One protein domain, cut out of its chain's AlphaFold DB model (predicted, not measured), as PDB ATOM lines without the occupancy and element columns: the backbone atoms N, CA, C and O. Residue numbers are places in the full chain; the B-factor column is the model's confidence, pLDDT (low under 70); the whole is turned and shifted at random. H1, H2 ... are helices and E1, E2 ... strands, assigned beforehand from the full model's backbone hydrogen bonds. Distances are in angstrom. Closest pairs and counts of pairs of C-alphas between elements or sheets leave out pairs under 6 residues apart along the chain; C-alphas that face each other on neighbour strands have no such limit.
ATOM      1  N   TYR A   2      34.924 137.319  17.058       65.25
ATOM      2  CA  TYR A   2      34.742 137.357  15.594       65.25
ATOM      3  C   TYR A   2      34.465 135.980  14.954       65.25
ATOM      4  O   TYR A   2      33.526 135.849  14.176       65.25
ATOM      5  N   THR A   3      35.218 134.945  15.342       78.12
ATOM      6  CA  THR A   3      35.065 133.581  14.803       78.12
ATOM      7  C   THR A   3      33.681 132.995  15.067       78.12
ATOM      8  O   THR A   3      33.066 132.477  14.152       78.12
ATOM      9  N   LEU A   4      33.136 133.167  16.276       85.62
ATOM     10  CA  LEU A   4      31.850 132.573  16.659       85.62
ATOM     11  C   LEU A   4      30.675 133.198  15.893       85.62
ATOM     12  O   LEU A   4      29.768 132.491  15.471       85.62
ATOM     13  N   LYS A   5      30.725 134.517  15.653       89.94
ATOM     14  CA  LYS A   5      29.750 135.194  14.788       89.94
ATOM     15  C   LYS A   5      29.870 134.709  13.342       89.94
ATOM     16  O   LYS A   5      28.861 134.415  12.721       89.94
ATOM     17  N   LYS A   6      31.094 134.601  12.816       91.50
ATOM     18  CA  LYS A   6      31.335 134.111  11.453       91.50
ATOM     19  C   LYS A   6      30.833 132.674  11.260       91.50
ATOM     20  O   LYS A   6      30.183 132.401  10.258       91.50
ATOM     21  N   ASP A   7      31.115 131.793  12.217       92.38
ATOM     22  CA  ASP A   7      30.675 130.396  12.204       92.38
ATOM     23  C   ASP A   7      29.144 130.304  12.246       92.38
ATOM     24  O   ASP A   7      28.553 129.546  11.480       92.38
ATOM     25  N   PHE A   8      28.501 131.127  13.081       93.25
ATOM     26  CA  PHE A   8      27.044 131.221  13.141       93.25
ATOM     27  C   PHE A   8      26.434 131.692  11.815       93.25
ATOM     28  O   PHE A   8      25.520 131.044  11.318       93.25
ATOM     29  N   GLU A   9      26.940 132.779  11.222       95.69
ATOM     30  CA  GLU A   9      26.416 133.274   9.939       95.69
ATOM     31  C   GLU A   9      26.614 132.253   8.813       95.69
ATOM     32  O   GLU A   9      25.712 132.045   8.009       95.69
ATOM     33  N   PHE A  10      27.759 131.561   8.782       96.19
ATOM     34  CA  PHE A  10      27.991 130.487   7.819       96.19
ATOM     35  C   PHE A  10      26.994 129.336   7.990       96.19
ATOM     36  O   PHE A  10      26.408 128.900   7.003       96.19
ATOM     37  N   LEU A  11      26.785 128.850   9.218       96.25
ATOM     38  CA  LEU A  11      25.809 127.790   9.469       96.25
ATOM     39  C   LEU A  11      24.389 128.228   9.118       96.25
ATOM     40  O   LEU A  11      23.647 127.453   8.524       96.25
ATOM     41  N   LYS A  12      24.021 129.459   9.479       96.31
ATOM     42  CA  LYS A  12      22.711 130.028   9.173       96.31
ATOM     43  C   LYS A  12      22.465 130.037   7.668       96.31
ATOM     44  O   LYS A  12      21.425 129.564   7.247       96.31
ATOM     45  N   GLU A  13      23.423 130.517   6.880       97.06
ATOM     46  CA  GLU A  13      23.327 130.539   5.416       97.06
ATOM     47  C   GLU A  13      23.140 129.129   4.837       97.06
ATOM     48  O   GLU A  13      22.169 128.887   4.129       97.06
ATOM     49  N   VAL A  14      23.995 128.176   5.227       97.50
ATOM     50  CA  VAL A  14      23.915 126.771   4.778       97.50
ATOM     51  C   VAL A  14      22.560 126.140   5.120       97.50
ATOM     52  O   VAL A  14      21.976 125.437   4.297       97.50
ATOM     53  N   LEU A  15      22.052 126.370   6.333       96.75
ATOM     54  CA  LEU A  15      20.766 125.826   6.778       96.75
ATOM     55  C   LEU A  15      19.581 126.509   6.094       96.75
ATOM     56  O   LEU A  15      18.609 125.837   5.764       96.75
ATOM     57  N   THR A  16      19.652 127.821   5.873       97.00
ATOM     58  CA  THR A  16      18.634 128.561   5.123       97.00
ATOM     59  C   THR A  16      18.541 128.030   3.696       97.00
ATOM     60  O   THR A  16      17.458 127.622   3.293       97.00
ATOM     61  N   GLU A  17      19.666 127.911   2.987       97.38
ATOM     62  CA  GLU A  17      19.692 127.358   1.626       97.38
ATOM     63  C   GLU A  17      19.117 125.936   1.567       97.38
ATOM     64  O   GLU A  17      18.333 125.616   0.675       97.38
ATOM     65  N   PHE A  18      19.460 125.080   2.536       96.81
ATOM     66  CA  PHE A  18      18.921 123.723   2.620       96.81
ATOM     67  C   PHE A  18      17.394 123.707   2.774       96.81
ATOM     68  O   PHE A  18      16.715 122.942   2.078       96.81
ATOM     69  N   CYS A  19      16.872 124.546   3.673       94.75
ATOM     70  CA  CYS A  19      15.451 124.631   4.006       94.75
ATOM     71  C   CYS A  19      14.609 125.341   2.936       94.75
ATOM     72  O   CYS A  19      13.401 125.127   2.892       94.75
ATOM     73  N   GLU A  20      15.217 126.167   2.083       96.12
ATOM     74  CA  GLU A  20      14.534 126.899   1.005       96.12
ATOM     75  C   GLU A  20      14.291 126.052  -0.258       96.12
ATOM     76  O   GLU A  20      13.560 126.472  -1.156       96.12
ATOM     77  N   ARG A  21      14.858 124.841  -0.348       96.19
ATOM     78  CA  ARG A  21      14.629 123.947  -1.494       96.19
ATOM     79  C   ARG A  21      13.180 123.464  -1.522       96.19
ATOM     80  O   ARG A  21      12.719 122.805  -0.590       96.19
ATOM     81  N   GLN A  22      12.485 123.712  -2.633       95.38
ATOM     82  CA  GLN A  22      11.068 123.363  -2.787       95.38
ATOM     83  C   GLN A  22      10.796 121.871  -2.540       95.38
ATOM     84  O   GLN A  22       9.882 121.516  -1.802       95.38
ATOM     85  N   GLU A  23      11.648 120.995  -3.075       94.44
ATOM     86  CA  GLU A  23      11.569 119.542  -2.879       94.44
ATOM     87  C   GLU A  23      11.607 119.116  -1.400       94.44
ATOM     88  O   GLU A  23      10.952 118.151  -1.007       94.44
ATOM     89  N   PHE A  24      12.364 119.835  -0.568       94.50
ATOM     90  CA  PHE A  24      12.496 119.558   0.855       94.50
ATOM     91  C   PHE A  24      11.228 119.982   1.598       94.50
ATOM     92  O   PHE A  24      10.682 119.200   2.379       94.50
ATOM     93  N   ILE A  25      10.714 121.174   1.287       95.62
ATOM     94  CA  ILE A  25       9.456 121.695   1.834       95.62
ATOM     95  C   ILE A  25       8.290 120.757   1.490       95.62
ATOM     96  O   ILE A  25       7.508 120.385   2.366       95.62
ATOM     97  N   ASP A  26       8.194 120.309   0.238       96.62
ATOM     98  CA  ASP A  26       7.128 119.412  -0.220       96.62
ATOM     99  C   ASP A  26       7.161 118.056   0.502       96.62
ATOM    100  O   ASP A  26       6.116 117.511   0.882       96.62
ATOM    101  N   ARG A  27       8.362 117.518   0.751       95.88
ATOM    102  CA  ARG A  27       8.542 116.282   1.525       95.88
ATOM    103  C   ARG A  27       8.167 116.467   2.993       95.88
ATOM    104  O   ARG A  27       7.451 115.618   3.519       95.88
ATOM    105  N   LEU A  28       8.563 117.569   3.634       93.88
ATOM    106  CA  LEU A  28       8.148 117.872   5.011       93.88
ATOM    107  C   LEU A  28       6.626 117.997   5.137       93.88
ATOM    108  O   LEU A  28       6.035 117.387   6.024       93.88
ATOM    109  N   ASN A  29       5.978 118.696   4.201       95.31
ATOM    110  CA  ASN A  29       4.517 118.794   4.151       95.31
ATOM    111  C   ASN A  29       3.856 117.416   3.999       95.31
ATOM    112  O   ASN A  29       2.792 117.158   4.558       95.31
ATOM    113  N   THR A  30       4.467 116.520   3.224       96.69
ATOM    114  CA  THR A  30       3.970 115.150   3.047       96.69
ATOM    115  C   THR A  30       4.124 114.337   4.330       96.69
ATOM    116  O   THR A  30       3.177 113.664   4.734       96.69
ATOM    117  N   ILE A  31       5.277 114.432   4.996       94.75
ATOM    118  CA  ILE A  31       5.545 113.799   6.296       94.75
ATOM    119  C   ILE A  31       4.516 114.245   7.335       94.75
ATOM    120  O   ILE A  31       3.949 113.402   8.026       94.75
ATOM    121  N   GLU A  32       4.226 115.547   7.406       93.06
ATOM    122  CA  GLU A  32       3.218 116.093   8.317       93.06
ATOM    123  C   GLU A  32       1.821 115.539   8.008       93.06
ATOM    124  O   GLU A  32       1.171 114.983   8.891       93.06
ATOM    125  N   LYS A  33       1.383 115.610   6.744       96.69
ATOM    126  CA  LYS A  33       0.057 115.126   6.310       96.69
ATOM    127  C   LYS A  33      -0.158 113.632   6.535       96.69
ATOM    128  O   LYS A  33      -1.296 113.202   6.693       96.69
ATOM    129  N   THR A  34       0.912 112.847   6.481       96.81
ATOM    130  CA  THR A  34       0.874 111.384   6.634       96.81
ATOM    131  C   THR A  34       1.219 110.921   8.047       96.81
ATOM    132  O   THR A  34       1.227 109.721   8.303       96.81
ATOM    133  N   GLU A  35       1.501 111.857   8.958       93.19
ATOM    134  CA  GLU A  35       1.900 111.596  10.344       93.19
ATOM    135  C   GLU A  35       3.114 110.659  10.489       93.19
ATOM    136  O   GLU A  35       3.260 109.956  11.494       93.19
ATOM    137  N   ILE A  36       4.021 110.659   9.505       92.19
ATOM    138  CA  ILE A  36       5.249 109.859   9.562       92.19
ATOM    139  C   ILE A  36       6.099 110.319  10.756       92.19
ATOM    140  O   ILE A  36       6.332 111.508  10.974       92.19
ATOM    141  N   THR A  37       6.590 109.356  11.536       90.75
ATOM    142  CA  THR A  37       7.481 109.581  12.687       90.75
ATOM    143  C   THR A  37       8.865 108.998  12.410       90.75
ATOM    144  O   THR A  37       9.016 108.182  11.502       90.75
ATOM    145  N   GLY A  38       9.891 109.418  13.158       87.19
ATOM    146  CA  GLY A  38      11.258 108.918  12.955       87.19
ATOM    147  C   GLY A  38      11.950 109.463  11.697       87.19
ATOM    148  O   GLY A  38      12.941 108.894  11.240       87.19
ATOM    149  N   TRP A  39      11.424 110.538  11.102       93.12
ATOM    150  CA  TRP A  39      11.957 111.144   9.880       93.12
ATOM    151  C   TRP A  39      13.228 111.974  10.118       93.12
ATOM    152  O   TRP A  39      13.862 112.406   9.157       93.12
ATOM    153  N   GLU A  40      13.648 112.150  11.372       89.81
ATOM    154  CA  GLU A  40      14.874 112.844  11.765       89.81
ATOM    155  C   GLU A  40      16.094 112.283  11.025       89.81
ATOM    156  O   GLU A  40      16.879 113.038  10.456       89.81
ATOM    157  N   ILE A  41      16.217 110.951  10.959       89.62
ATOM    158  CA  ILE A  41      17.320 110.282  10.255       89.62
ATOM    159  C   ILE A  41      17.281 110.592   8.757       89.62
ATOM    160  O   ILE A  41      18.327 110.828   8.153       89.62
ATOM    161  N   TRP A  42      16.089 110.634   8.152       93.69
ATOM    162  CA  TRP A  42      15.940 111.026   6.751       93.69
ATOM    163  C   TRP A  42      16.391 112.477   6.538       93.69
ATOM    164  O   TRP A  42      17.206 112.716   5.650       93.69
ATOM    165  N   LEU A  43      15.970 113.424   7.388       94.50
ATOM    166  CA  LEU A  43      16.438 114.813   7.304       94.50
ATOM    167  C   LEU A  43      17.965 114.891   7.405       94.50
ATOM    168  O   LEU A  43      18.590 115.618   6.636       94.50
ATOM    169  N   GLN A  44      18.578 114.129   8.315       93.25
ATOM    170  CA  GLN A  44      20.034 114.087   8.447       93.25
ATOM    171  C   GLN A  44      20.701 113.516   7.182       93.25
ATOM    172  O   GLN A  44      21.716 114.042   6.734       93.25
ATOM    173  N   VAL A  45      20.149 112.468   6.561       93.88
ATOM    174  CA  VAL A  45      20.657 111.955   5.271       93.88
ATOM    175  C   VAL A  45      20.562 113.023   4.181       93.88
ATOM    176  O   VAL A  45      21.551 113.288   3.503       93.88
ATOM    177  N   GLU A  46      19.409 113.675   4.033       95.75
ATOM    178  CA  GLU A  46      19.210 114.718   3.020       95.75
ATOM    179  C   GLU A  46      20.155 115.901   3.221       95.75
ATOM    180  O   GLU A  46      20.705 116.437   2.257       95.75
ATOM    181  N   PHE A  47      20.376 116.301   4.473       96.50
ATOM    182  CA  PHE A  47      21.308 117.373   4.787       96.50
ATOM    183  C   PHE A  47      22.755 116.974   4.485       96.50
ATOM    184  O   PHE A  47      23.505 117.774   3.937       96.50
ATOM    185  N   ALA A  48      23.145 115.726   4.754       95.81
ATOM    186  CA  ALA A  48      24.464 115.214   4.392       95.81
ATOM    187  C   ALA A  48      24.706 115.243   2.871       95.81
ATOM    188  O   ALA A  48      25.769 115.679   2.426       95.81
ATOM    189  N   LEU A  49      23.709 114.840   2.075       95.69
ATOM    190  CA  LEU A  49      23.768 114.917   0.611       95.69
ATOM    191  C   LEU A  49      23.903 116.368   0.134       95.69
ATOM    192  O   LEU A  49      24.763 116.668  -0.691       95.69
ATOM    193  N   PHE A  50      23.134 117.287   0.719       97.06
ATOM    194  CA  PHE A  50      23.254 118.716   0.434       97.06
ATOM    195  C   PHE A  50      24.656 119.264   0.764       97.06
ATOM    196  O   PHE A  50      25.270 119.948  -0.055       97.06
ATOM    197  N   LEU A  51      25.207 118.930   1.938       97.19
ATOM    198  CA  LEU A  51      26.544 119.365   2.357       97.19
ATOM    199  C   LEU A  51      27.654 118.843   1.439       97.19
ATOM    200  O   LEU A  51      28.641 119.550   1.228       97.19
ATOM    201  N   GLN A  52      27.501 117.630   0.902       96.62
ATOM    202  CA  GLN A  52      28.457 117.022  -0.023       96.62
ATOM    203  C   GLN A  52      28.621 117.841  -1.312       96.62
ATOM    204  O   GLN A  52      29.724 117.916  -1.858       96.62
ATOM    205  N   GLU A  53      27.547 118.474  -1.780       95.44
ATOM    206  CA  GLU A  53      27.523 119.273  -3.011       95.44
ATOM    207  C   GLU A  53      27.743 120.776  -2.754       95.44
ATOM    208  O   GLU A  53      28.010 121.555  -3.676       95.44
ATOM    209  N   HIS A  54      27.673 121.208  -1.492       97.12
ATOM    210  CA  HIS A  54      27.683 122.619  -1.133       97.12
ATOM    211  C   HIS A  54      29.041 123.300  -1.376       97.12
ATOM    212  O   HIS A  54      30.065 123.001  -0.753       97.12
ATOM    213  N   LYS A  55      29.048 124.344  -2.216       96.19
ATOM    214  CA  LYS A  55      30.273 125.008  -2.712       96.19
ATOM    215  C   LYS A  55      31.187 125.569  -1.625       96.19
ATOM    216  O   LYS A  55      32.391 125.688  -1.862       96.19
ATOM    217  N   ARG A  56      30.655 125.953  -0.461       96.50
ATOM    218  CA  ARG A  56      31.436 126.555   0.639       96.50
ATOM    219  C   ARG A  56      31.818 125.573   1.745       96.50
ATOM    220  O   ARG A  56      32.605 125.948   2.616       96.50
ATOM    221  N   VAL A  57      31.294 124.351   1.721       96.94
ATOM    222  CA  VAL A  57      31.668 123.301   2.675       96.94
ATOM    223  C   VAL A  57      32.951 122.646   2.164       96.94
ATOM    224  O   VAL A  57      33.102 122.383   0.973       96.94
ATOM    225  N   ALA A  58      33.934 122.483   3.045       95.94
ATOM    226  CA  ALA A  58      35.170 121.766   2.740       95.94
ATOM    227  C   ALA A  58      35.087 120.304   3.161       95.94
ATOM    228  O   ALA A  58      35.621 119.437   2.482       95.94
ATOM    229  N   GLU A  59      34.476 120.062   4.316       95.44
ATOM    230  CA  GLU A  59      34.366 118.744   4.914       95.44
ATOM    231  C   GLU A  59      33.162 118.734   5.848       95.44
ATOM    232  O   GLU A  59      32.888 119.723   6.540       95.44
ATOM    233  N   TRP A  60      32.471 117.606   5.883       94.75
ATOM    234  CA  TRP A  60      31.428 117.328   6.850       94.75
ATOM    235  C   TRP A  60      31.616 115.913   7.384       94.75
ATOM    236  O   TRP A  60      32.220 115.056   6.740       94.75
ATOM    237  N   LYS A  61      31.125 115.683   8.595       91.31
ATOM    238  CA  LYS A  61      31.090 114.367   9.222       91.31
ATOM    239  C   LYS A  61      29.745 114.216   9.909       91.31
ATOM    240  O   LYS A  61      29.314 115.144  10.590       91.31
ATOM    241  N   ARG A  62      29.119 113.060   9.729       87.00
ATOM    242  CA  ARG A  62      27.882 112.664  10.404       87.00
ATOM    243  C   ARG A  62      28.196 111.533  11.370       87.00
ATOM    244  O   ARG A  62      29.046 110.705  11.048       87.00
ATOM    245  N   GLU A  63      27.526 111.503  12.520       67.88
ATOM    246  CA  GLU A  63      27.587 110.363  13.453       67.88
ATOM    247  C   GLU A  63      29.030 109.964  13.832       67.88
ATOM    248  O   GLU A  63      29.377 108.779  13.872       67.88
ATOM    249  N   ILE A  64      29.913 110.939  14.106       58.22
ATOM    250  CA  ILE A  64      31.248 110.601  14.616       58.22
ATOM    251  C   ILE A  64      31.083 110.004  16.012       58.22
ATOM    252  O   ILE A  64      30.918 110.721  17.000       58.22
ATOM    253  N   ARG A  65      31.205 108.682  16.106       49.12
ATOM    254  CA  ARG A  65      31.468 108.015  17.377       49.12
ATOM    255  C   ARG A  65      32.923 108.279  17.744       49.12
ATOM    256  O   ARG A  65      33.832 107.794  17.073       49.12
ATOM    257  N   HIS A  66      33.152 109.061  18.793       47.12
ATOM    258  CA  HIS A  66      34.487 109.205  19.366       47.12
ATOM    259  C   HIS A  66      34.888 107.858  19.982       47.12
ATOM    260  O   HIS A  66      34.293 107.425  20.964       47.12
ATOM    261  N   SER A  67      35.860 107.158  19.389       38.72
ATOM    262  CA  SER A  67      36.467 105.975  20.009       38.72
ATOM    263  C   SER A  67      37.271 106.428  21.228       38.72
ATOM    264  O   SER A  67      38.239 107.174  21.068       38.72
ATOM    265  N   LEU A  68      36.873 106.018  22.433       44.31
ATOM    266  CA  LEU A  68      37.500 106.464  23.677       44.31
ATOM    267  C   LEU A  68      38.235 105.319  24.384       44.31
ATOM    268  O   LEU A  68      37.710 104.222  24.555       44.31
ATOM    269  N   ASP A  69      39.461 105.621  24.816       40.94
ATOM    270  CA  ASP A  69      40.180 104.888  25.856       40.94
ATOM    271  C   ASP A  69      39.328 104.895  27.139       40.94
ATOM    272  O   ASP A  69      38.926 105.953  27.631       40.94
ATOM    273  N   MET A  70      39.023 103.703  27.656       46.03
ATOM    274  CA  MET A  70      38.003 103.408  28.678       46.03
ATOM    275  C   MET A  70      38.330 103.929  30.093       46.03
ATOM    276  O   MET A  70      37.832 103.398  31.083       46.03
ATOM    277  N   ARG A  71      39.198 104.936  30.233       51.94
ATOM    278  CA  ARG A  71      39.728 105.399  31.530       51.94
ATOM    279  C   ARG A  71      39.206 106.761  32.000       51.94
ATOM    280  O   ARG A  71      39.665 107.248  33.029       51.94
ATOM    281  N   LYS A  72      38.237 107.375  31.308       46.06
ATOM    282  CA  LYS A  72      37.500 108.552  31.813       46.06
ATOM    283  C   LYS A  72      35.999 108.388  31.571       46.06
ATOM    284  O   LYS A  72      35.562 108.176  30.447       46.06
ATOM    285  N   SER A  73      35.242 108.454  32.658       42.47
ATOM    286  CA  SER A  73      33.856 108.020  32.807       42.47
ATOM    287  C   SER A  73      32.810 108.831  32.013       42.47
ATOM    288  O   SER A  73      32.700 110.055  32.092       42.47
ATOM    289  N   ASP A  74      32.012 108.067  31.268       45.38
ATOM    290  CA  ASP A  74      30.548 108.084  31.128       45.38
ATOM    291  C   ASP A  74      29.785 109.198  30.393       45.38
ATOM    292  O   ASP A  74      28.703 108.895  29.892       45.38
ATOM    293  N   TYR A  75      30.279 110.430  30.220       43.28
ATOM    294  CA  TYR A  75      29.441 111.470  29.568       43.28
ATOM    295  C   TYR A  75      29.774 111.750  28.095       43.28
ATOM    296  O   TYR A  75      28.875 111.870  27.263       43.28
ATOM    297  N   TRP A  76      31.060 111.766  27.730       42.38
ATOM    298  CA  TRP A  76      31.486 111.878  26.323       42.38
ATOM    299  C   TRP A  76      31.149 110.622  25.502       42.38
ATOM    300  O   TRP A  76      31.120 110.683  24.277       42.38
ATOM    301  N   ASN A  77      30.828 109.517  26.184       42.66
ATOM    302  CA  ASN A  77      30.356 108.266  25.591       42.66
ATOM    303  C   ASN A  77      28.905 108.331  25.070       42.66
ATOM    304  O   ASN A  77      28.520 107.452  24.307       42.66
ATOM    305  N   ASN A  78      28.107 109.346  25.445       43.38
ATOM    306  CA  ASN A  78      26.658 109.369  25.181       43.38
ATOM    307  C   ASN A  78      26.156 110.544  24.321       43.38
ATOM    308  O   ASN A  78      24.967 110.593  24.014       43.38
ATOM    309  N   ALA A  79      27.017 111.478  23.911       53.84
ATOM    310  CA  ALA A  79      26.625 112.601  23.058       53.84
ATOM    311  C   ALA A  79      27.257 112.456  21.666       53.84
ATOM    312  O   ALA A  79      28.331 112.992  21.391       53.84
ATOM    313  N   SER A  80      26.595 111.696  20.791       65.25
ATOM    314  CA  SER A  80      26.896 111.719  19.359       65.25
ATOM    315  C   SER A  80      26.346 113.023  18.793       65.25
ATOM    316  O   SER A  80      25.135 113.162  18.695       65.25
ATOM    317  N   ILE A  81      27.224 113.966  18.449       79.25
ATOM    318  CA  ILE A  81      26.818 115.178  17.727       79.25
ATOM    319  C   ILE A  81      26.370 114.764  16.324       79.25
ATOM    320  O   ILE A  81      27.090 114.016  15.654       79.25
ATOM    321  N   ASP A  82      25.219 115.267  15.880       87.81
ATOM    322  CA  ASP A  82      24.659 114.916  14.569       87.81
ATOM    323  C   ASP A  82      25.629 115.242  13.426       87.81
ATOM    324  O   ASP A  82      25.914 114.385  12.583       87.81
ATOM    325  N   PHE A  83      26.188 116.462  13.430       92.31
ATOM    326  CA  PHE A  83      27.114 116.934  12.403       92.31
ATOM    327  C   PHE A  83      28.319 117.695  12.945       92.31
ATOM    328  O   PHE A  83      28.235 118.514  13.859       92.31
ATOM    329  N   TYR A  84      29.442 117.521  12.253       92.69
ATOM    330  CA  TYR A  84      30.563 118.452  12.269       92.69
ATOM    331  C   TYR A  84      30.760 119.006  10.863       92.69
ATOM    332  O   TYR A  84      30.986 118.241   9.929       92.69
ATOM    333  N   ILE A  85      30.718 120.330  10.712       95.25
ATOM    334  CA  ILE A  85      30.802 121.003   9.408       95.25
ATOM    335  C   ILE A  85      31.996 121.949   9.407       95.25
ATOM    336  O   ILE A  85      32.196 122.711  10.351       95.25
ATOM    337  N   ARG A  86      32.798 121.933   8.342       94.88
ATOM    338  CA  ARG A  86      33.936 122.842   8.181       94.88
ATOM    339  C   ARG A  86      33.809 123.646   6.897       94.88
ATOM    340  O   ARG A  86      33.753 123.090   5.800       94.88
ATOM    341  N   GLN A  87      33.814 124.969   7.031       95.94
ATOM    342  CA  GLN A  87      33.852 125.890   5.896       95.94
ATOM    343  C   GLN A  87      35.200 125.789   5.156       95.94
ATOM    344  O   GLN A  87      36.253 125.581   5.769       95.94
ATOM    345  N   LYS A  88      35.204 126.007   3.837       93.88
ATOM    346  CA  LYS A  88      36.442 126.238   3.074       93.88
ATOM    347  C   LYS A  88      37.272 127.349   3.713       93.88
ATOM    348  O   LYS A  88      36.741 128.367   4.144       93.88
ATOM    349  N   GLN A  89      38.586 127.123   3.769       91.12
ATOM    350  CA  GLN A  89      39.580 128.004   4.400       91.12
ATOM    351  C   GLN A  89      39.483 128.110   5.936       91.12
ATOM    352  O   GLN A  89      40.357 128.717   6.554       91.12
ATOM    353  N   ALA A  90      38.484 127.494   6.579       91.38
ATOM    354  CA  ALA A  90      38.448 127.357   8.031       91.38
ATOM    355  C   ALA A  90      39.277 126.145   8.490       91.38
ATOM    356  O   ALA A  90      39.349 125.113   7.812       91.38
ATOM    357  N   ARG A  91      39.898 126.282   9.668       88.06
ATOM    358  CA  ARG A  91      40.690 125.218  10.309       88.06
ATOM    359  C   ARG A  91      39.861 124.341  11.247       88.06
ATOM    360  O   ARG A  91      40.162 123.163  11.385       88.06
ATOM    361  N   SER A  92      38.841 124.904  11.891       87.94
ATOM    362  CA  SER A  92      38.013 124.224  12.890       87.94
ATOM    363  C   SER A  92      36.696 123.722  12.306       87.94
ATOM    364  O   SER A  92      36.139 124.334  11.398       87.94
ATOM    365  N   PHE A  93      36.194 122.623  12.867       91.12
ATOM    366  CA  PHE A  93      34.822 122.176  12.649       91.12
ATOM    367  C   PHE A  93      33.860 122.935  13.556       91.12
ATOM    368  O   PHE A  93      34.205 123.284  14.687       91.12
ATOM    369  N   ILE A  94      32.643 123.116  13.063       92.12
ATOM    370  CA  ILE A  94      31.516 123.672  13.791       92.12
ATOM    371  C   ILE A  94      30.555 122.509  14.079       92.12
ATOM    372  O   ILE A  94      30.098 121.866  13.127       92.12
ATOM    373  N   PRO A  95      30.291 122.183  15.356       90.06
ATOM    374  CA  PRO A  95      29.304 121.173  15.704       90.06
ATOM    375  C   PRO A  95      27.890 121.712  15.461       90.06
ATOM    376  O   PRO A  95      27.598 122.869  15.775       90.06
ATOM    377  N   LEU A  96      27.017 120.862  14.934       90.50
ATOM    378  CA  LEU A  96      25.600 121.136  14.737       90.50
ATOM    379  C   LEU A  96      24.788 119.961  15.287       90.50
ATOM    380  O   LEU A  96      25.024 118.814  14.918       90.50
ATOM    381  N   GLU A  97      23.829 120.291  16.144       88.69
ATOM    382  CA  GLU A  97      22.848 119.375  16.724       88.69
ATOM    383  C   GLU A  97      21.460 119.769  16.211       88.69
ATOM    384  O   GLU A  97      21.096 120.950  16.245       88.69
ATOM    385  N   ILE A  98      20.680 118.791  15.760       88.81
ATOM    386  CA  ILE A  98      19.342 118.972  15.205       88.81
ATOM    387  C   ILE A  98      18.334 118.323  16.156       88.81
ATOM    388  O   ILE A  98      18.440 117.156  16.518       88.81
ATOM    389  N   LYS A  99      17.319 119.087  16.568       87.00
ATOM    390  CA  LYS A  99      16.237 118.598  17.432       87.00
ATOM    391  C   LYS A  99      14.894 118.772  16.738       87.00
ATOM    392  O   LYS A  99      14.622 119.829  16.172       87.00
ATOM    393  N   GLN A 100      14.034 117.767  16.866       86.25
ATOM    394  CA  GLN A 100      12.632 117.848  16.466       86.25
ATOM    395  C   GLN A 100      11.715 117.744  17.688       86.25
ATOM    396  O   GLN A 100      11.967 116.998  18.637       86.25
TER     397      GLN A 100
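What this domain is: This is residues 2 to 100 of the 126 residues of an uncharacterized protein of Neisseria sp. 10009 (UniProt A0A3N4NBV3). A small antiparallel sheet, order E1 E2 E3, has H1 and H3 over one face; H2 lies off the sheet at one end of the long axis, and residues 69 to 75 stick out at the other. The 99 printed residues, with named elements H1 H2 H3 E1 E2 E3 along the chain, are of mixed class and loose, radius of gyration of the C-alphas 15.6 A, spans 48 by 33 by 21 A.

How they stand to each other: E1, residues 57 to 62, and E2, residues 83 to 87, form a hairpin, with N 61 and O 84 2.9 A apart. E2 and E3, residues 94 to 96, form another, with N 94 and O 85 2.8 A apart: a meander, each strand the antiparallel neighbour of the one before. Two layers, helices on one face of a sheet, hold H1, residues 2 to 19, across the strands at height 9.0 A over the sheet, and H3, residues 40 to 53, along them at 9.6 A. The closest C-alphas of H3 and E1 are Leu 51 and Val 57, 6.5 A; of H1 and E3, Asp 7 and Ile 94, 7.0 A. H2, residues 22 to 33, is near H3. In H1, H2 and H3 every O i to N i+4 pair is within hydrogen-bond range.

Where its parts are: H1 begins at C-alpha 2 (34.742, 137.357, 15.594) and spans 25.9 A, H2 16.5 A, H3 20.5 A, E1 13.7 A, E2 13.0 A; E3, 6.5 A, ends at C-alpha 96 (25.600, 121.136, 14.737).

The domain as a whole: C-alphas 22 and 71 are farthest apart, 48.2 A. The printed part has no cut. The E1 to E2 link is long; pLDDT is under 70 at residues 2 and 63 to 80.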